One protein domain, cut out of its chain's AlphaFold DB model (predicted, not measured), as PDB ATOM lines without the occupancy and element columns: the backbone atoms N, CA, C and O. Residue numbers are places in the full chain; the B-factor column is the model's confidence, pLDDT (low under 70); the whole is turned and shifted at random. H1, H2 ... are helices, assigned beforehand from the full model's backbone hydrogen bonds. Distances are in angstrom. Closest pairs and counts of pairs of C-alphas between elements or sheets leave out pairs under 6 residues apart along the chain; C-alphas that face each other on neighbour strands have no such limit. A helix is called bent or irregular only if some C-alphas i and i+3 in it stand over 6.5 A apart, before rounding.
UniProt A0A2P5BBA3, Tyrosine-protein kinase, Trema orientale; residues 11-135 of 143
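What this domain is: This is residues 11 to 135 of the 143 residues of the protein "Tyrosine-protein kinase" of Trema orientale (UniProt A0A2P5BBA3). Three helices, H2, H4 and H5, stand side by side as a small core, their centres making a triangle, with H4 running opposite to the other two. Short H1 lies beyond the beginning of H2, H3 sits by the other end of H2, and the last part of the chain printed, with H6 and H7, passes along one side of this core without touching H2, H4 or H5, while residues 42 to 47 stick out as a free loop. The printed part has 125 residues with seven named helices, H1 to H7 in order along the chain, and no named strand; the class is all helix. It is compact, with a radius of gyration of the C-alphas of 14.9 A and spans of 43 by 39 by 27 A.

Where its parts are: The longest helix, H2, has residues 21 to 36 and is 23.0 A long, from C-alpha 21 at (-3.769, -25.275, -36.632) to C-alpha 36 at (-1.127, -46.940, -29.422). H4, residues 68 to 81, is 19.8 A long, and H5, residues 92 to 99, is 10.7 A long. H1 has residues 11 to 14 and H3 residues 53 to 57. H6, residues 112 to 117, is neither bent nor irregular, but only just: C-alphas 114 and 117 are 6.4 A apart. H7, residues 121 to 133, is 21.4 A long and ends with C-alpha 133 at (-22.804, -53.458, -33.217); it is irregular, with C-alphas 123 and 126 7.3 A apart.

How they stand to each other: H2 and H4 touch at a shallow tilt of 31 degrees, opposite ways; their closest C-alphas, of Gly 28 and Ala 78, are 4.2 A apart. H4 and H5 form a helical hairpin at a shallow tilt of 23 degrees, with the C-alphas of Arg 73 and Leu 99 closest at 6.5 A. H5 is close to H2 but not clearly touching, Val 24 to Arg 92 being 6.7 A between C-alphas. H2 touches H3 with residues 32 to 36 alone, closest at the C-alphas of Ser 36 and Ala 57, 5.2 A. H7, with residues 123 to 126 alone, only just touches H3, with 3 pairs of C-alphas within 8 A, the closest those of Ser 55 and Phe 126 at 7.3 A. H1 is close to H2 but not clearly touching, at 7.5 A between the C-alphas of Trp 12 and Ala 22. H6 touches no helix. In H2, H3, H4 and H5 every O i to N i+4 pair is within hydrogen-bond range; in H6 it is 0 of 2, with 1 of 3 O i to N i+3 pairs, in H7 4 of 9, with 4 of 10, and H1 is too short for an O i to N i+4 pair.

The domain as a whole: The C-alphas farthest apart, of Gly 15 and Ser 135, are 45.7 A from each other. The printed part has no cut. The links from H2 to H3 and from H5 to H6 are long, with 16 and 12 residues, and the link from H6 to H7 is tight. The mean pLDDT of the printed part is 71.1, and residues 42 to 65 and 107 to 135 are under 70.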
ATOM      1  N   GLU A  11       1.532 -28.675 -43.745       89.25
ATOM      2  CA  GLU A  11       1.940 -27.312 -44.080       89.25
ATOM      3  C   GLU A  11       3.365 -26.985 -43.609       89.25
ATOM      4  O   GLU A  11       4.103 -26.265 -44.285       89.25
ATOM      5  N   TRP A  12       3.790 -27.577 -42.488       87.94
ATOM      6  CA  TRP A  12       5.141 -27.425 -41.957       87.94
ATOM      7  C   TRP A  12       6.170 -28.123 -42.849       87.94
ATOM      8  O   TRP A  12       7.271 -27.610 -43.057       87.94
ATOM      9  N   ILE A  13       5.820 -29.298 -43.373       83.62
ATOM     10  CA  ILE A  13       6.675 -30.104 -44.254       83.62
ATOM     11  C   ILE A  13       6.757 -29.465 -45.643       83.62
ATOM     12  O   ILE A  13       7.847 -29.348 -46.200       83.62
ATOM     13  N   ALA A  14       5.620 -29.004 -46.168       85.94
ATOM     14  CA  ALA A  14       5.516 -28.323 -47.454       85.94
ATOM     15  C   ALA A  14       6.176 -26.932 -47.461       85.94
ATOM     16  O   ALA A  14       6.370 -26.350 -48.526       85.94
ATOM     17  N   GLY A  15       6.525 -26.388 -46.289       86.00
ATOM     18  CA  GLY A  15       7.157 -25.076 -46.165       86.00
ATOM     19  C   GLY A  15       6.221 -23.913 -46.501       86.00
ATOM     20  O   GLY A  15       6.697 -22.837 -46.865       86.00
ATOM     21  N   VAL A  16       4.906 -24.122 -46.400       89.56
ATOM     22  CA  VAL A  16       3.903 -23.064 -46.581       89.56
ATOM     23  C   VAL A  16       3.639 -22.345 -45.252       89.56
ATOM     24  O   VAL A  16       4.279 -22.626 -44.236       89.56
ATOM     25  N   ALA A  17       2.738 -21.359 -45.256       92.50
ATOM     26  CA  ALA A  17       2.441 -20.568 -44.067       92.50
ATOM     27  C   ALA A  17       1.944 -21.458 -42.916       92.50
ATOM     28  O   ALA A  17       0.930 -22.139 -43.033       92.50
ATOM     29  N   ILE A  18       2.663 -21.422 -41.794       92.75
ATOM     30  CA  ILE A  18       2.302 -22.160 -40.583       92.75
ATOM     31  C   ILE A  18       1.260 -21.352 -39.816       92.75
ATOM     32  O   ILE A  18       1.478 -20.177 -39.510       92.75
ATOM     33  N   THR A  19       0.158 -21.998 -39.448       93.94
ATOM     34  CA  THR A  19      -0.884 -21.392 -38.620       93.94
ATOM     35  C   THR A  19      -0.964 -22.053 -37.249       93.94
ATOM     36  O   THR A  19      -0.331 -23.069 -36.962       93.94
ATOM     37  N   SER A  20      -1.813 -21.501 -36.381       94.50
ATOM     38  CA  SER A  20      -2.128 -22.112 -35.086       94.50
ATOM     39  C   SER A  20      -2.764 -23.512 -35.185       94.50
ATOM     40  O   SER A  20      -2.824 -24.209 -34.171       94.50
ATOM     41  N   LYS A  21      -3.232 -23.931 -36.373       96.69
ATOM     42  CA  LYS A  21      -3.769 -25.275 -36.632       96.69
ATOM     43  C   LYS A  21      -2.677 -26.341 -36.741       96.69
ATOM     44  O   LYS A  21      -3.001 -27.521 -36.598       96.69
ATOM     45  N   ALA A  22      -1.411 -25.960 -36.917       95.19
ATOM     46  CA  ALA A  22      -0.290 -26.897 -36.860       95.19
ATOM     47  C   ALA A  22      -0.181 -27.556 -35.472       95.19
ATOM     48  O   ALA A  22       0.015 -28.764 -35.374       95.19
ATOM     49  N   ASP A  23      -0.427 -26.802 -34.395       96.19
ATOM     50  CA  ASP A  23      -0.439 -27.353 -33.033       96.19
ATOM     51  C   ASP A  23      -1.583 -28.353 -32.819       96.19
ATOM     52  O   ASP A  23      -1.432 -29.322 -32.077       96.19
ATOM     53  N   VAL A  24      -2.738 -28.130 -33.463       97.31
ATOM     54  CA  VAL A  24      -3.875 -29.065 -33.407       97.31
ATOM     55  C   VAL A  24      -3.491 -30.383 -34.072       97.31
ATOM     56  O   VAL A  24      -3.751 -31.444 -33.512       97.31
ATOM     57  N   TYR A  25      -2.800 -30.324 -35.211       94.69
ATOM     58  CA  TYR A  25      -2.270 -31.515 -35.870       94.69
ATOM     59  C   TYR A  25      -1.298 -32.276 -34.961       94.69
ATOM     60  O   TYR A  25      -1.477 -33.471 -34.723       94.69
ATOM     61  N   SER A  26      -0.309 -31.583 -34.386       95.00
ATOM     62  CA  SER A  26       0.650 -32.199 -33.461       95.00
ATOM     63  C   SER A  26      -0.037 -32.829 -32.245       95.00
ATOM     64  O   SER A  26       0.371 -33.901 -31.800       95.00
ATOM     65  N   TYR A  27      -1.102 -32.204 -31.737       96.31
ATOM     66  CA  TYR A  27      -1.925 -32.761 -30.663       96.31
ATOM     67  C   TYR A  27      -2.640 -34.048 -31.094       96.31
ATOM     68  O   TYR A  27      -2.605 -35.031 -30.360       96.31
ATOM     69  N   GLY A  28      -3.221 -34.086 -32.297       93.38
ATOM     70  CA  GLY A  28      -3.821 -35.300 -32.861       93.38
ATOM     71  C   GLY A  28      -2.826 -36.457 -32.964       93.38
ATOM     72  O   GLY A  28      -3.122 -37.567 -32.527       93.38
ATOM     73  N   MET A  29      -1.609 -36.182 -33.441       90.38
ATOM     74  CA  MET A  29      -0.528 -37.175 -33.467       90.38
ATOM     75  C   MET A  29      -0.171 -37.654 -32.053       90.38
ATOM     76  O   MET A  29      -0.038 -38.853 -31.819       90.38
ATOM     77  N   MET A  30      -0.063 -36.747 -31.080       92.69
ATOM     78  CA  MET A  30       0.189 -37.111 -29.681       92.69
ATOM     79  C   MET A  30      -0.916 -38.008 -29.100       92.69
ATOM     80  O   MET A  30      -0.603 -38.968 -28.399       92.69
ATOM     81  N   LEU A  31      -2.192 -37.745 -29.403       91.31
ATOM     82  CA  LEU A  31      -3.296 -38.610 -28.977       91.31
ATOM     83  C   LEU A  31      -3.147 -40.033 -29.527       91.31
ATOM     84  O   LEU A  31      -3.343 -40.995 -28.788       91.31
ATOM     85  N   PHE A  32      -2.738 -40.183 -30.788       85.56
ATOM     86  CA  PHE A  32      -2.474 -41.506 -31.353       85.56
ATOM     87  C   PHE A  32      -1.285 -42.223 -30.708       85.56
ATOM     88  O   PHE A  32      -1.334 -43.439 -30.517       85.56
ATOM     89  N   GLU A  33      -0.233 -41.498 -30.338       86.00
ATOM     90  CA  GLU A  33       0.883 -42.070 -29.577       86.00
ATOM     91  C   GLU A  33       0.422 -42.588 -28.210       86.00
ATOM     92  O   GLU A  33       0.787 -43.697 -27.821       86.00
ATOM     93  N   ILE A  34      -0.431 -41.830 -27.512       87.12
ATOM     94  CA  ILE A  34      -1.009 -42.242 -26.225       87.12
ATOM     95  C   ILE A  34      -1.844 -43.512 -26.394       87.12
ATOM     96  O   ILE A  34      -1.654 -44.474 -25.654       87.12
ATOM     97  N   VAL A  35      -2.741 -43.530 -27.381       82.31
ATOM     98  CA  VAL A  35      -3.643 -44.663 -27.623       82.31
ATOM     99  C   VAL A  35      -2.879 -45.920 -28.041       82.31
ATOM    100  O   VAL A  35      -3.153 -47.009 -27.542       82.31
ATOM    101  N   SER A  36      -1.903 -45.790 -28.940       76.31
ATOM    102  CA  SER A  36      -1.127 -46.940 -29.422       76.31
ATOM    103  C   SER A  36      -0.059 -47.414 -28.430       76.31
ATOM    104  O   SER A  36       0.376 -48.566 -28.496       76.31
ATOM    105  N   GLY A  37       0.392 -46.541 -27.522       79.00
ATOM    106  CA  GLY A  37       1.526 -46.798 -26.634       79.00
ATOM    107  C   GLY A  37       2.862 -46.943 -27.376       79.00
ATOM    108  O   GLY A  37       3.780 -47.582 -26.860       79.00
ATOM    109  N   ARG A  38       2.965 -46.408 -28.601       78.44
ATOM    110  CA  ARG A  38       4.150 -46.477 -29.476       78.44
ATOM    111  C   ARG A  38       4.530 -45.082 -29.947       78.44
ATOM    112  O   ARG A  38       3.649 -44.267 -30.212       78.44
ATOM    113  N   ARG A  39       5.829 -44.811 -30.097       82.56
ATOM    114  CA  ARG A  39       6.283 -43.491 -30.548       82.56
ATOM    115  C   ARG A  39       5.918 -43.253 -32.009       82.56
ATOM    116  O   ARG A  39       6.153 -44.107 -32.858       82.56
ATOM    117  N   ASN A  40       5.454 -42.050 -32.334       80.12
ATOM    118  CA  ASN A  40       5.168 -41.676 -33.727       80.12
ATOM    119  C   ASN A  40       6.420 -41.578 -34.613       80.12
ATOM    120  O   ASN A  40       6.315 -41.604 -35.836       80.12
ATOM    121  N   SER A  41       7.604 -41.433 -34.014       74.69
ATOM    122  CA  SER A  41       8.886 -41.404 -34.726       74.69
ATOM    123  C   SER A  41       9.468 -42.790 -35.004       74.69
ATOM    124  O   SER A  41      10.417 -42.893 -35.779       74.69
ATOM    125  N   GLU A  42       8.955 -43.834 -34.348       64.88
ATOM    126  CA  GLU A  42       9.378 -45.215 -34.568       64.88
ATOM    127  C   GLU A  42       8.677 -45.737 -35.825       64.88
ATOM    128  O   GLU A  42       7.482 -46.032 -35.827       64.88
ATOM    129  N   GLN A  43       9.430 -45.793 -36.919       53.12
ATOM    130  CA  GLN A  43       9.030 -46.478 -38.139       53.12
ATOM    131  C   GLN A  43       9.400 -47.951 -37.930       53.12
ATOM    132  O   GLN A  43      10.584 -48.268 -37.833       53.12
ATOM    133  N   SER A  44       8.418 -48.837 -37.744       49.06
ATOM    134  CA  SER A  44       8.694 -50.274 -37.687       49.06
ATOM    135  C   SER A  44       9.230 -50.704 -39.051       49.06
ATOM    136  O   SER A  44       8.533 -50.616 -40.053       49.06
ATOM    137  N   GLU A  45      10.476 -51.177 -39.093       42.56
ATOM    138  CA  GLU A  45      11.099 -51.738 -40.305       42.56
ATOM    139  C   GLU A  45      10.384 -53.015 -40.805       42.56
ATOM    140  O   GLU A  45      10.720 -53.528 -41.866       42.56
ATOM    141  N   SER A  46       9.408 -53.532 -40.048       43.53
ATOM    142  CA  SER A  46       8.646 -54.750 -40.340       43.53
ATOM    143  C   SER A  46       7.232 -54.525 -40.876       43.53
ATOM    144  O   SER A  46       6.610 -55.495 -41.298       43.53
ATOM    145  N   ASP A  47       6.709 -53.298 -40.831       45.00
ATOM    146  CA  ASP A  47       5.340 -53.016 -41.262       45.00
ATOM    147  C   ASP A  47       5.414 -52.272 -42.601       45.00
ATOM    148  O   ASP A  47       5.421 -51.043 -42.658       45.00
ATOM    149  N   GLU A  48       5.504 -53.034 -43.696       37.59
ATOM    150  CA  GLU A  48       5.376 -52.537 -45.082       37.59
ATOM    151  C   GLU A  48       4.023 -51.848 -45.344       37.59
ATOM    152  O   GLU A  48       3.828 -51.195 -46.366       37.59
ATOM    153  N   GLU A  49       3.104 -51.945 -44.393       41.16
ATOM    154  CA  GLU A  49       1.807 -51.306 -44.400       41.16
ATOM    155  C   GLU A  49       1.878 -50.072 -43.493       41.16
ATOM    156  O   GLU A  49       2.043 -50.181 -42.273       41.16
ATOM    157  N   VAL A  50       1.744 -48.871 -44.067       41.88
ATOM    158  CA  VAL A  50       1.463 -47.645 -43.303       41.88
ATOM    159  C   VAL A  50       0.043 -47.791 -42.755       41.88
ATOM    160  O   VAL A  50      -0.916 -47.227 -43.268       41.88
ATOM    161  N   CYS A  51      -0.090 -48.641 -41.740       41.06
ATOM    162  CA  CYS A  51      -1.346 -49.092 -41.186       41.06
ATOM    163  C   CYS A  51      -2.103 -47.857 -40.702       41.06
ATOM    164  O   CYS A  51      -1.645 -47.143 -39.798       41.06
ATOM    165  N   TYR A  52      -3.231 -47.591 -41.361       44.72
ATOM    166  CA  TYR A  52      -4.146 -46.504 -41.062       44.72
ATOM    167  C   TYR A  52      -4.327 -46.383 -39.540       44.72
ATOM    168  O   TYR A  52      -4.516 -47.363 -38.823       44.72
ATOM    169  N   PHE A  53      -4.186 -45.168 -39.008       55.12
ATOM    170  CA  PHE A  53      -4.073 -44.930 -37.563       55.12
ATOM    171  C   PHE A  53      -5.179 -45.569 -36.703       55.12
ATOM    172  O   PHE A  53      -4.882 -45.992 -35.585       55.12
ATOM    173  N   PRO A  54      -6.418 -45.729 -37.192       45.50
ATOM    174  CA  PRO A  54      -7.418 -46.542 -36.520       45.50
ATOM    175  C   PRO A  54      -7.087 -48.020 -36.330       45.50
ATOM    176  O   PRO A  54      -7.389 -48.535 -35.262       45.50
ATOM    177  N   SER A  55      -6.453 -48.708 -37.283       47.75
ATOM    178  CA  SER A  55      -6.017 -50.101 -37.094       47.75
ATOM    179  C   SER A  55      -4.789 -50.197 -36.177       47.75
ATOM    180  O   SER A  55      -4.689 -51.137 -35.389       47.75
ATOM    181  N   ARG A  56      -3.927 -49.166 -36.129       50.47
ATOM    182  CA  ARG A  56      -2.885 -49.036 -35.083       50.47
ATOM    183  C   ARG A  56      -3.462 -48.760 -33.691       50.47
ATOM    184  O   ARG A  56      -2.940 -49.271 -32.704       50.47
ATOM    185  N   ALA A  57      -4.528 -47.969 -33.613       47.66
ATOM    186  CA  ALA A  57      -5.287 -47.718 -32.391       47.66
ATOM    187  C   ALA A  57      -6.210 -48.888 -32.008       47.66
ATOM    188  O   ALA A  57      -6.633 -48.963 -30.861       47.66
ATOM    189  N   ALA A  58      -6.500 -49.810 -32.933       48.16
ATOM    190  CA  ALA A  58      -7.280 -51.025 -32.693       48.16
ATOM    191  C   ALA A  58      -6.493 -52.116 -31.950       48.16
ATOM    192  O   ALA A  58      -7.096 -53.056 -31.437       48.16
ATOM    193  N   ASN A  59      -5.170 -51.962 -31.810       55.59
ATOM    194  CA  ASN A  59      -4.353 -52.766 -30.899       55.59
ATOM    195  C   ASN A  59      -3.676 -51.872 -29.843       55.59
ATOM    196  O   ASN A  59      -2.444 -51.751 -29.826       55.59
ATOM    197  N   PRO A  60      -4.464 -51.192 -28.984       58.12
ATOM    198  CA  PRO A  60      -3.894 -50.430 -27.893       58.12
ATOM    199  C   PRO A  60      -3.112 -51.386 -26.998       58.12
ATOM    200  O   PRO A  60      -3.654 -52.388 -26.531       58.12
ATOM    201  N   ARG A  61      -1.875 -51.035 -26.637       62.47
ATOM    202  CA  ARG A  61      -1.189 -51.667 -25.493       62.47
ATOM    203  C   ARG A  61      -1.758 -51.175 -24.155       62.47
ATOM    204  O   ARG A  61      -1.030 -51.047 -23.177       62.47
ATOM    205  N   LEU A  62      -3.046 -50.853 -24.125       63.25
ATOM    206  CA  LEU A  62      -3.777 -50.546 -22.908       63.25
ATOM    207  C   LEU A  62      -4.054 -51.907 -22.276       63.25
ATOM    208  O   LEU A  62      -4.616 -52.778 -22.931       63.25
ATOM    209  N   GLU A  63      -3.592 -52.128 -21.050       63.16
ATOM    210  CA  GLU A  63      -3.564 -53.426 -20.355       63.16
ATOM    211  C   GLU A  63      -4.974 -53.937 -19.958       63.16
ATOM    212  O   GLU A  63      -5.202 -54.388 -18.840       63.16
ATOM    213  N   GLY A  64      -5.958 -53.836 -20.858       63.25
ATOM    214  CA  GLY A  64      -7.347 -54.256 -20.670       63.25
ATOM    215  C   GLY A  64      -8.187 -53.336 -19.779       63.25
ATOM    216  O   GLY A  64      -9.322 -53.678 -19.466       63.25
ATOM    217  N   ASN A  65      -7.660 -52.182 -19.366       69.31
ATOM    218  CA  ASN A  65      -8.284 -51.282 -18.388       69.31
ATOM    219  C   ASN A  65      -8.884 -49.995 -18.986       69.31
ATOM    220  O   ASN A  65      -9.361 -49.144 -18.236       69.31
ATOM    221  N   ALA A  66      -8.850 -49.829 -20.307       73.69
ATOM    222  CA  ALA A  66      -9.348 -48.626 -20.962       73.69
ATOM    223  C   ALA A  66     -10.857 -48.695 -21.230       73.69
ATOM    224  O   ALA A  66     -11.376 -49.716 -21.685       73.69
ATOM    225  N   ASN A  67     -11.553 -47.581 -20.997       84.06
ATOM    226  CA  ASN A  67     -12.946 -47.430 -21.394       84.06
ATOM    227  C   ASN A  67     -13.033 -47.316 -22.927       84.06
ATOM    228  O   ASN A  67     -12.435 -46.421 -23.525       84.06
ATOM    229  N   ILE A  68     -13.789 -48.219 -23.557       79.81
ATOM    230  CA  ILE A  68     -13.928 -48.301 -25.018       79.81
ATOM    231  C   ILE A  68     -14.560 -47.026 -25.599       79.81
ATOM    232  O   ILE A  68     -14.133 -46.567 -26.655       79.81
ATOM    233  N   GLU A  69     -15.528 -46.418 -24.913       82.19
ATOM    234  CA  GLU A  69     -16.200 -45.202 -25.387       82.19
ATOM    235  C   GLU A  69     -15.268 -43.985 -25.347       82.19
ATOM    236  O   GLU A  69     -15.254 -43.161 -26.264       82.19
ATOM    237  N   GLU A  70     -14.452 -43.874 -24.295       86.06
ATOM    238  CA  GLU A  70     -13.436 -42.823 -24.191       86.06
ATOM    239  C   GLU A  70     -12.343 -43.015 -25.241       86.06
ATOM    240  O   GLU A  70     -11.932 -42.053 -25.891       86.06
ATOM    241  N   LEU A  71     -11.920 -44.262 -25.457       83.00
ATOM    242  CA  LEU A  71     -10.955 -44.618 -26.487       83.00
ATOM    243  C   LEU A  71     -11.468 -44.246 -27.880       83.00
ATOM    244  O   LEU A  71     -10.762 -43.603 -28.655       83.00
ATOM    245  N   GLU A  72     -12.717 -44.592 -28.185       79.94
ATOM    246  CA  GLU A  72     -13.348 -44.248 -29.453       79.94
ATOM    247  C   GLU A  72     -13.417 -42.729 -29.652       79.94
ATOM    248  O   GLU A  72     -13.077 -42.220 -30.723       79.94
ATOM    249  N   ARG A  73     -13.801 -41.982 -28.616       87.56
ATOM    250  CA  ARG A  73     -13.856 -40.516 -28.643       87.56
ATOM    251  C   ARG A  73     -12.481 -39.897 -28.894       87.56
ATOM    252  O   ARG A  73     -12.377 -39.000 -29.734       87.56
ATOM    253  N   ILE A  74     -11.437 -40.393 -28.223       88.50
ATOM    254  CA  ILE A  74     -10.049 -39.957 -28.432       88.50
ATOM    255  C   ILE A  74      -9.625 -40.225 -29.879       88.50
ATOM    256  O   ILE A  74      -9.123 -39.322 -30.546       88.50
ATOM    257  N   CYS A  75      -9.879 -41.429 -30.394       83.94
ATOM    258  CA  CYS A  75      -9.558 -41.783 -31.776       83.94
ATOM    259  C   CYS A  75     -10.280 -40.876 -32.777       83.94
ATOM    260  O   CYS A  75      -9.660 -40.359 -33.705       83.94
ATOM    261  N   ARG A  76     -11.578 -40.617 -32.574       84.44
ATOM    262  CA  ARG A  76     -12.365 -39.736 -33.448       84.44
ATOM    263  C   ARG A  76     -11.798 -38.319 -33.484       84.44
ATOM    264  O   ARG A  76     -11.587 -37.783 -34.571       84.44
ATOM    265  N   VAL A  77     -11.542 -37.703 -32.327       91.06
ATOM    266  CA  VAL A  77     -11.004 -36.333 -32.295       91.06
ATOM    267  C   VAL A  77      -9.580 -36.275 -32.844       91.06
ATOM    268  O   VAL A  77      -9.254 -35.326 -33.555       91.06
ATOM    269  N   ALA A  78      -8.760 -37.302 -32.604       90.19
ATOM    270  CA  ALA A  78      -7.424 -37.406 -33.178       90.19
ATOM    271  C   ALA A  78      -7.480 -37.431 -34.715       90.19
ATOM    272  O   ALA A  78      -6.796 -36.630 -35.351       90.19
ATOM    273  N   CYS A  79      -8.369 -38.236 -35.314       86.69
ATOM    274  CA  CYS A  79      -8.570 -38.275 -36.768       86.69
ATOM    275  C   CYS A  79      -8.989 -36.913 -37.356       86.69
ATOM    276  O   CYS A  79      -8.571 -36.551 -38.455       86.69
ATOM    277  N   TRP A  80      -9.808 -36.141 -36.637       90.56
ATOM    278  CA  TRP A  80     -10.189 -34.787 -37.054       90.56
ATOM    279  C   TRP A  80      -9.041 -33.780 -36.909       90.56
ATOM    280  O   TRP A  80      -8.917 -32.857 -37.710       90.56
ATOM    281  N   CYS A  81      -8.186 -33.948 -35.902       93.31
ATOM    282  CA  CYS A  81      -7.032 -33.082 -35.681       93.31
ATOM    283  C   CYS A  81      -5.958 -33.235 -36.766       93.31
ATOM    284  O   CYS A  81      -5.291 -32.251 -37.078       93.31
ATOM    285  N   ILE A  82      -5.804 -34.426 -37.353       90.25
ATOM    286  CA  ILE A  82      -4.741 -34.729 -38.327       90.25
ATOM    287  C   ILE A  82      -5.156 -34.564 -39.798       90.25
ATOM    288  O   ILE A  82      -4.502 -35.099 -40.687       90.25
ATOM    289  N   GLN A  83      -6.250 -33.849 -40.070       88.50
ATOM    290  CA  GLN A  83      -6.690 -33.585 -41.443       88.50
ATOM    291  C   GLN A  83      -5.646 -32.771 -42.219       88.50
ATOM    292  O   GLN A  83      -5.043 -31.846 -41.665       88.50
ATOM    293  N   ASP A  84      -5.465 -33.094 -43.502       85.56
ATOM    294  CA  ASP A  84      -4.494 -32.416 -44.368       85.56
ATOM    295  C   ASP A  84      -4.788 -30.925 -44.467       85.56
ATOM    296  O   ASP A  84      -3.936 -30.086 -44.174       85.56
ATOM    297  N   ASP A  85      -6.035 -30.613 -44.813       89.56
ATOM    298  CA  ASP A  85      -6.534 -29.251 -44.844       89.56
ATOM    299  C   ASP A  85      -6.780 -28.756 -43.412       89.56
ATOM    300  O   ASP A  85      -7.628 -29.264 -42.669       89.56
ATOM    301  N   GLU A  86      -6.030 -27.724 -43.027       93.12
ATOM    302  CA  GLU A  86      -6.130 -27.099 -41.717       93.12
ATOM    303  C   GLU A  86      -7.517 -26.511 -41.413       93.12
ATOM    304  O   GLU A  86      -7.872 -26.364 -40.234       93.12
ATOM    305  N   ALA A  87      -8.323 -26.204 -42.436       92.50
ATOM    306  CA  ALA A  87      -9.684 -25.702 -42.278       92.50
ATOM    307  C   ALA A  87     -10.614 -26.756 -41.663       92.50
ATOM    308  O   ALA A  87     -11.491 -26.403 -40.872       92.50
ATOM    309  N   HIS A  88     -10.379 -28.040 -41.945       91.69
ATOM    310  CA  HIS A  88     -11.168 -29.145 -41.398       91.69
ATOM    311  C   HIS A  88     -10.792 -29.505 -39.961       91.69
ATOM    312  O   HIS A  88     -11.578 -30.138 -39.256       91.69
ATOM    313  N   ARG A  89      -9.611 -29.090 -39.492       94.38
ATOM    314  CA  ARG A  89      -9.186 -29.364 -38.116       94.38
ATOM    315  C   ARG A  89     -10.075 -28.597 -37.129       94.38
ATOM    316  O   ARG A  89     -10.308 -27.400 -37.333       94.38
ATOM    317  N   PRO A  90     -10.529 -29.206 -36.026       95.00
ATOM    318  CA  PRO A  90     -11.299 -28.506 -35.008       95.00
ATOM    319  C   PRO A  90     -10.465 -27.400 -34.345       95.00
ATOM    320  O   PRO A  90      -9.233 -27.403 -34.359       95.00
ATOM    321  N   SER A  91     -11.134 -26.426 -33.736       96.06
ATOM    322  CA  SER A  91     -10.466 -25.507 -32.810       96.06
ATOM    323  C   SER A  91     -10.045 -26.240 -31.530       96.06
ATOM    324  O   SER A  91     -10.671 -27.222 -31.139       96.06
ATOM    325  N   ARG A  92      -9.030 -25.730 -30.817       95.06
ATOM    326  CA  ARG A  92      -8.618 -26.296 -29.514       95.06
ATOM    327  C   ARG A  92      -9.785 -26.397 -28.520       95.06
ATOM    328  O   ARG A  92      -9.883 -27.380 -27.801       95.06
ATOM    329  N   GLY A  93     -10.682 -25.406 -28.511       96.31
ATOM    330  CA  GLY A  93     -11.878 -25.425 -27.663       96.31
ATOM    331  C   GLY A  93     -12.836 -26.558 -28.031       96.31
ATOM    332  O   GLY A  93     -13.283 -27.284 -27.150       96.31
ATOM    333  N   GLN A  94     -13.078 -26.770 -29.329       95.44
ATOM    334  CA  GLN A  94     -13.871 -27.911 -29.791       95.44
ATOM    335  C   GLN A  94     -13.216 -29.237 -29.401       95.44
ATOM    336  O   GLN A  94     -13.916 -30.115 -28.917       95.44
ATOM    337  N   VAL A  95     -11.893 -29.377 -29.546       95.94
ATOM    338  CA  VAL A  95     -11.164 -30.592 -29.135       95.94
ATOM    339  C   VAL A  95     -11.445 -30.945 -27.674       95.94
ATOM    340  O   VAL A  95     -11.786 -32.089 -27.389       95.94
ATOM    341  N   VAL A  96     -11.369 -29.967 -26.766       96.38
ATOM    342  CA  VAL A  96     -11.681 -30.168 -25.340       96.38
ATOM    343  C   VAL A  96     -13.134 -30.593 -25.149       96.38
ATOM    344  O   VAL A  96     -13.384 -31.617 -24.524       96.38
ATOM    345  N   GLN A  97     -14.084 -29.879 -25.756       96.06
ATOM    346  CA  GLN A  97     -15.511 -30.206 -25.650       96.06
ATOM    347  C   GLN A  97     -15.830 -31.616 -26.158       96.06
ATOM    348  O   GLN A  97     -16.684 -32.302 -25.601       96.06
ATOM    349  N   ILE A  98     -15.153 -32.058 -27.217       93.31
ATOM    350  CA  ILE A  98     -15.321 -33.407 -27.751       93.31
ATOM    351  C   ILE A  98     -14.775 -34.427 -26.763       93.31
ATOM    352  O   ILE A  98     -15.474 -35.389 -26.486       93.31
ATOM    353  N   LEU A  99     -13.573 -34.215 -26.213       93.88
ATOM    354  CA  LEU A  99     -12.950 -35.108 -25.227       93.88
ATOM    355  C   LEU A  99     -13.761 -35.213 -23.927       93.88
ATOM    356  O   LEU A  99     -13.883 -36.305 -23.377       93.88
ATOM    357  N   GLU A 100     -14.369 -34.113 -23.484       94.69
ATOM    358  CA  GLU A 100     -15.288 -34.064 -22.337       94.69
ATOM    359  C   GLU A 100     -16.651 -34.721 -22.626       94.69
ATOM    360  O   GLU A 100     -17.478 -34.846 -21.727       94.69
ATOM    361  N   GLY A 101     -16.908 -35.145 -23.870       90.06
ATOM    362  CA  GLY A 101     -18.174 -35.759 -24.272       90.06
ATOM    363  C   GLY A 101     -19.332 -34.768 -24.425       90.06
ATOM    364  O   GLY A 101     -20.481 -35.183 -24.510       90.06
ATOM    365  N   ILE A 102     -19.047 -33.463 -24.477       93.56
ATOM    366  CA  ILE A 102     -20.047 -32.402 -24.679       93.56
ATOM    367  C   ILE A 102     -20.510 -32.371 -26.141       93.56
ATOM    368  O   ILE A 102     -21.671 -32.082 -26.426       93.56
ATOM    369  N   ILE A 103     -19.595 -32.649 -27.075       89.06
ATOM    370  CA  ILE A 103     -19.862 -32.676 -28.516       89.06
ATOM    371  C   ILE A 103     -19.560 -34.069 -29.062       89.06
ATOM    372  O   ILE A 103     -18.432 -34.550 -28.975       89.06
ATOM    373  N   GLU A 104     -20.547 -34.681 -29.711       82.69
ATOM    374  CA  GLU A 104     -20.333 -35.893 -30.496       82.69
ATOM    375  C   GLU A 104     -19.917 -35.557 -31.928       82.69
ATOM    376  O   GLU A 104     -20.580 -34.796 -32.636       82.69
ATOM    377  N   LEU A 105     -18.822 -36.169 -32.378       74.56
ATOM    378  CA  LEU A 105     -18.388 -36.090 -33.765       74.56
ATOM    379  C   LEU A 105     -18.793 -37.333 -34.550       74.56
ATOM    380  O   LEU A 105     -18.641 -38.468 -34.084       74.56
ATOM    381  N   LYS A 106     -19.212 -37.095 -35.797       74.56
ATOM    382  CA  LYS A 106     -19.212 -38.122 -36.840       74.56
ATOM    383  C   LYS A 106     -17.769 -38.429 -37.245       74.56
ATOM    384  O   LYS A 106     -16.884 -37.585 -37.083       74.56
ATOM    385  N   LEU A 107     -17.534 -39.628 -37.769       62.44
ATOM    386  CA  LEU A 107     -16.213 -40.013 -38.265       62.44
ATOM    387  C   LEU A 107     -15.767 -39.046 -39.382       62.44
ATOM    388  O   LEU A 107     -16.574 -38.756 -40.271       62.44
ATOM    389  N   PRO A 108     -14.529 -38.519 -39.334       65.50
ATOM    390  CA  PRO A 108     -13.989 -37.741 -40.441       65.50
ATOM    391  C   PRO A 108     -13.780 -38.632 -41.665       65.50
ATOM    392  O   PRO A 108     -13.567 -39.839 -41.540       65.50
ATOM    393  N   LEU A 109     -13.780 -38.012 -42.846       58.69
ATOM    394  CA  LEU A 109     -13.256 -38.659 -44.043       58.69
ATOM    395  C   LEU A 109     -11.750 -38.889 -43.851       58.69
ATOM    396  O   LEU A 109     -11.048 -38.049 -43.276       58.69
ATOM    397  N   VAL A 110     -11.267 -40.045 -44.300       58.31
ATOM    398  CA  VAL A 110      -9.836 -40.363 -44.306       58.31
ATOM    399  C   VAL A 110      -9.104 -39.284 -45.122       58.31
ATOM    400  O   VAL A 110      -9.522 -39.031 -46.256       58.31
ATOM    401  N   PRO A 111      -8.059 -38.619 -44.587       53.97
ATOM    402  CA  PRO A 111      -7.284 -37.646 -45.355       53.97
ATOM    403  C   PRO A 111      -6.708 -38.274 -46.634       53.97
ATOM    404  O   PRO A 111      -6.134 -39.361 -46.592       53.97
ATOM    405  N   GLN A 112      -6.851 -37.595 -47.778       49.19
ATOM    406  CA  GLN A 112      -6.397 -38.108 -49.077       49.19
ATOM    407  C   GLN A 112      -4.873 -38.252 -49.180       49.19
ATOM    408  O   GLN A 112      -4.412 -39.088 -49.956       49.19
ATOM    409  N   SER A 113      -4.078 -37.501 -48.407       44.16
ATOM    410  CA  SER A 113      -2.613 -37.661 -48.398       44.16
ATOM    411  C   SER A 113      -2.159 -39.060 -47.971       44.16
ATOM    412  O   SER A 113      -1.038 -39.459 -48.282       44.16
ATOM    413  N   LEU A 114      -3.036 -39.818 -47.307       48.62
ATOM    414  CA  LEU A 114      -2.795 -41.190 -46.869       48.62
ATOM    415  C   LEU A 114      -3.251 -42.248 -47.888       48.62
ATOM    416  O   LEU A 114      -2.808 -43.385 -47.791       48.62
ATOM    417  N   HIS A 115      -4.055 -41.890 -48.899       42.91
ATOM    418  CA  HIS A 115      -4.441 -42.803 -49.990       42.91
ATOM    419  C   HIS A 115      -3.301 -43.076 -50.985       42.91
ATOM    420  O   HIS A 115      -3.400 -43.988 -51.796       42.91
ATOM    421  N   PHE A 116      -2.209 -42.308 -50.935       34.62
ATOM    422  CA  PHE A 116      -1.067 -42.477 -51.840       34.62
ATOM    423  C   PHE A 116      -0.212 -43.730 -51.562       34.62
ATOM    424  O   PHE A 116       0.754 -43.957 -52.288       34.62
ATOM    425  N   TYR A 117      -0.550 -44.535 -50.548       39.09
ATOM    426  CA  TYR A 117       0.219 -45.724 -50.157       39.09
ATOM    427  C   TYR A 117      -0.613 -46.994 -49.918       39.09
ATOM    428  O   TYR A 117      -0.051 -47.977 -49.446       39.09
ATOM    429  N   ASP A 118      -1.909 -47.007 -50.242       37.47
ATOM    430  CA  ASP A 118      -2.786 -48.146 -49.936       37.47
ATOM    431  C   ASP A 118      -3.643 -48.533 -51.155       37.47
ATOM    432  O   ASP A 118      -4.672 -47.919 -51.431       37.47
ATOM    433  N   ASP A 119      -3.182 -49.543 -51.899       35.91
ATOM    434  CA  ASP A 119      -3.933 -50.261 -52.944       35.91
ATOM    435  C   ASP A 119      -4.585 -51.536 -52.352       35.91
ATOM    436  O   ASP A 119      -4.571 -52.597 -52.979       35.91
ATOM    437  N   ASN A 120      -5.134 -51.492 -51.128       39.78
ATOM    438  CA  ASN A 120      -5.828 -52.649 -50.552       39.78
ATOM    439  C   ASN A 120      -7.175 -52.294 -49.896       39.78
ATOM    440  O   ASN A 120      -7.260 -51.645 -48.856       39.78
ATOM    441  N   GLU A 121      -8.261 -52.782 -50.501       39.94
ATOM    442  CA  GLU A 121      -9.661 -52.521 -50.121       39.94
ATOM    443  C   GLU A 121     -10.087 -53.138 -48.766       39.94
ATOM    444  O   GLU A 121     -11.200 -52.894 -48.295       39.94
ATOM    445  N   ASP A 122      -9.213 -53.885 -48.087       40.72
ATOM    446  CA  ASP A 122      -9.562 -54.665 -46.891       40.72
ATOM    447  C   ASP A 122      -9.431 -53.898 -45.554       40.72
ATOM    448  O   ASP A 122      -9.976 -54.325 -44.530       40.72
ATOM    449  N   ASN A 123      -8.790 -52.721 -45.529       41.12
ATOM    450  CA  ASN A 123      -8.581 -51.944 -44.290       41.12
ATOM    451  C   ASN A 123      -9.815 -51.128 -43.834       41.12
ATOM    452  O   ASN A 123      -9.846 -50.575 -42.731       41.12
ATOM    453  N   ALA A 124     -10.889 -51.098 -44.632       41.06
ATOM    454  CA  ALA A 124     -12.156 -50.429 -44.304       41.06
ATOM    455  C   ALA A 124     -13.037 -51.202 -43.288       41.06
ATOM    456  O   ALA A 124     -14.171 -50.810 -42.985       41.06
ATOM    457  N   MET A 125     -12.542 -52.315 -42.743       40.16
ATOM    458  CA  MET A 125     -13.356 -53.301 -42.024       40.16
ATOM    459  C   MET A 125     -13.520 -53.045 -40.517       40.16
ATOM    460  O   MET A 125     -14.391 -53.653 -39.897       40.16
ATOM    461  N   PHE A 126     -12.772 -52.129 -39.891       40.75
ATOM    462  CA  PHE A 126     -12.928 -51.883 -38.445       40.75
ATOM    463  C   PHE A 126     -14.145 -50.997 -38.110       40.75
ATOM    464  O   PHE A 126     -14.936 -51.312 -37.221       40.75
ATOM    465  N   PHE A 127     -14.366 -49.916 -38.863       39.62
ATOM    466  CA  PHE A 127     -15.448 -48.959 -38.573       39.62
ATOM    467  C   PHE A 127     -16.827 -49.417 -39.037       39.62
ATOM    468  O   PHE A 127     -17.831 -49.119 -38.387       39.62
ATOM    469  N   THR A 128     -16.876 -50.191 -40.121       39.06
ATOM    470  CA  THR A 128     -18.113 -50.817 -40.604       39.06
ATOM    471  C   THR A 128     -18.669 -51.787 -39.553       39.06
ATOM    472  O   THR A 128     -19.877 -51.821 -39.311       39.06
ATOM    473  N   ASN A 129     -17.786 -52.489 -38.830       38.19
ATOM    474  CA  ASN A 129     -18.176 -53.383 -37.743       38.19
ATOM    475  C   ASN A 129     -18.674 -52.634 -36.490       38.19
ATOM    476  O   ASN A 129     -19.685 -53.049 -35.924       38.19
ATOM    477  N   LEU A 130     -18.092 -51.487 -36.106       41.22
ATOM    478  CA  LEU A 130     -18.602 -50.691 -34.969       41.22
ATOM    479  C   LEU A 130     -20.015 -50.132 -35.207       41.22
ATOM    480  O   LEU A 130     -20.845 -50.120 -34.297       41.22
ATOM    481  N   SER A 131     -20.322 -49.705 -36.438       34.81
ATOM    482  CA  SER A 131     -21.676 -49.249 -36.784       34.81
ATOM    483  C   SER A 131     -22.695 -50.394 -36.771       34.81
ATOM    484  O   SER A 131     -23.877 -50.160 -36.522       34.81
ATOM    485  N   SER A 132     -22.256 -51.628 -37.025       37.38
ATOM    486  CA  SER A 132     -23.128 -52.806 -37.015       37.38
ATOM    487  C   SER A 132     -23.465 -53.288 -35.597       37.38
ATOM    488  O   SER A 132     -24.577 -53.758 -35.359       37.38
ATOM    489  N   SER A 133     -22.573 -53.080 -34.620       39.66
ATOM    490  CA  SER A 133     -22.804 -53.458 -33.217       39.66
ATOM    491  C   SER A 133     -23.846 -52.583 -32.505       39.66
ATOM    492  O   SER A 133     -24.478 -53.050 -31.561       39.66
ATOM    493  N   GLN A 134     -24.089 -51.355 -32.978       41.31
ATOM    494  CA  GLN A 134     -25.125 -50.464 -32.426       41.31
ATOM    495  C   GLN A 134     -26.544 -50.756 -32.954       41.31
ATOM    496  O   GLN A 134     -27.525 -50.293 -32.380       41.31
ATOM    497  N   SER A 135     -26.684 -51.561 -34.013       35.81
ATOM    498  CA  SER A 135     -27.989 -51.920 -34.601       35.81
ATOM    499  C   SER A 135     -28.718 -53.040 -33.831       35.81
ATOM    500  O   SER A 135     -29.938 -53.186 -33.923       35.81
TER     501      SER A 135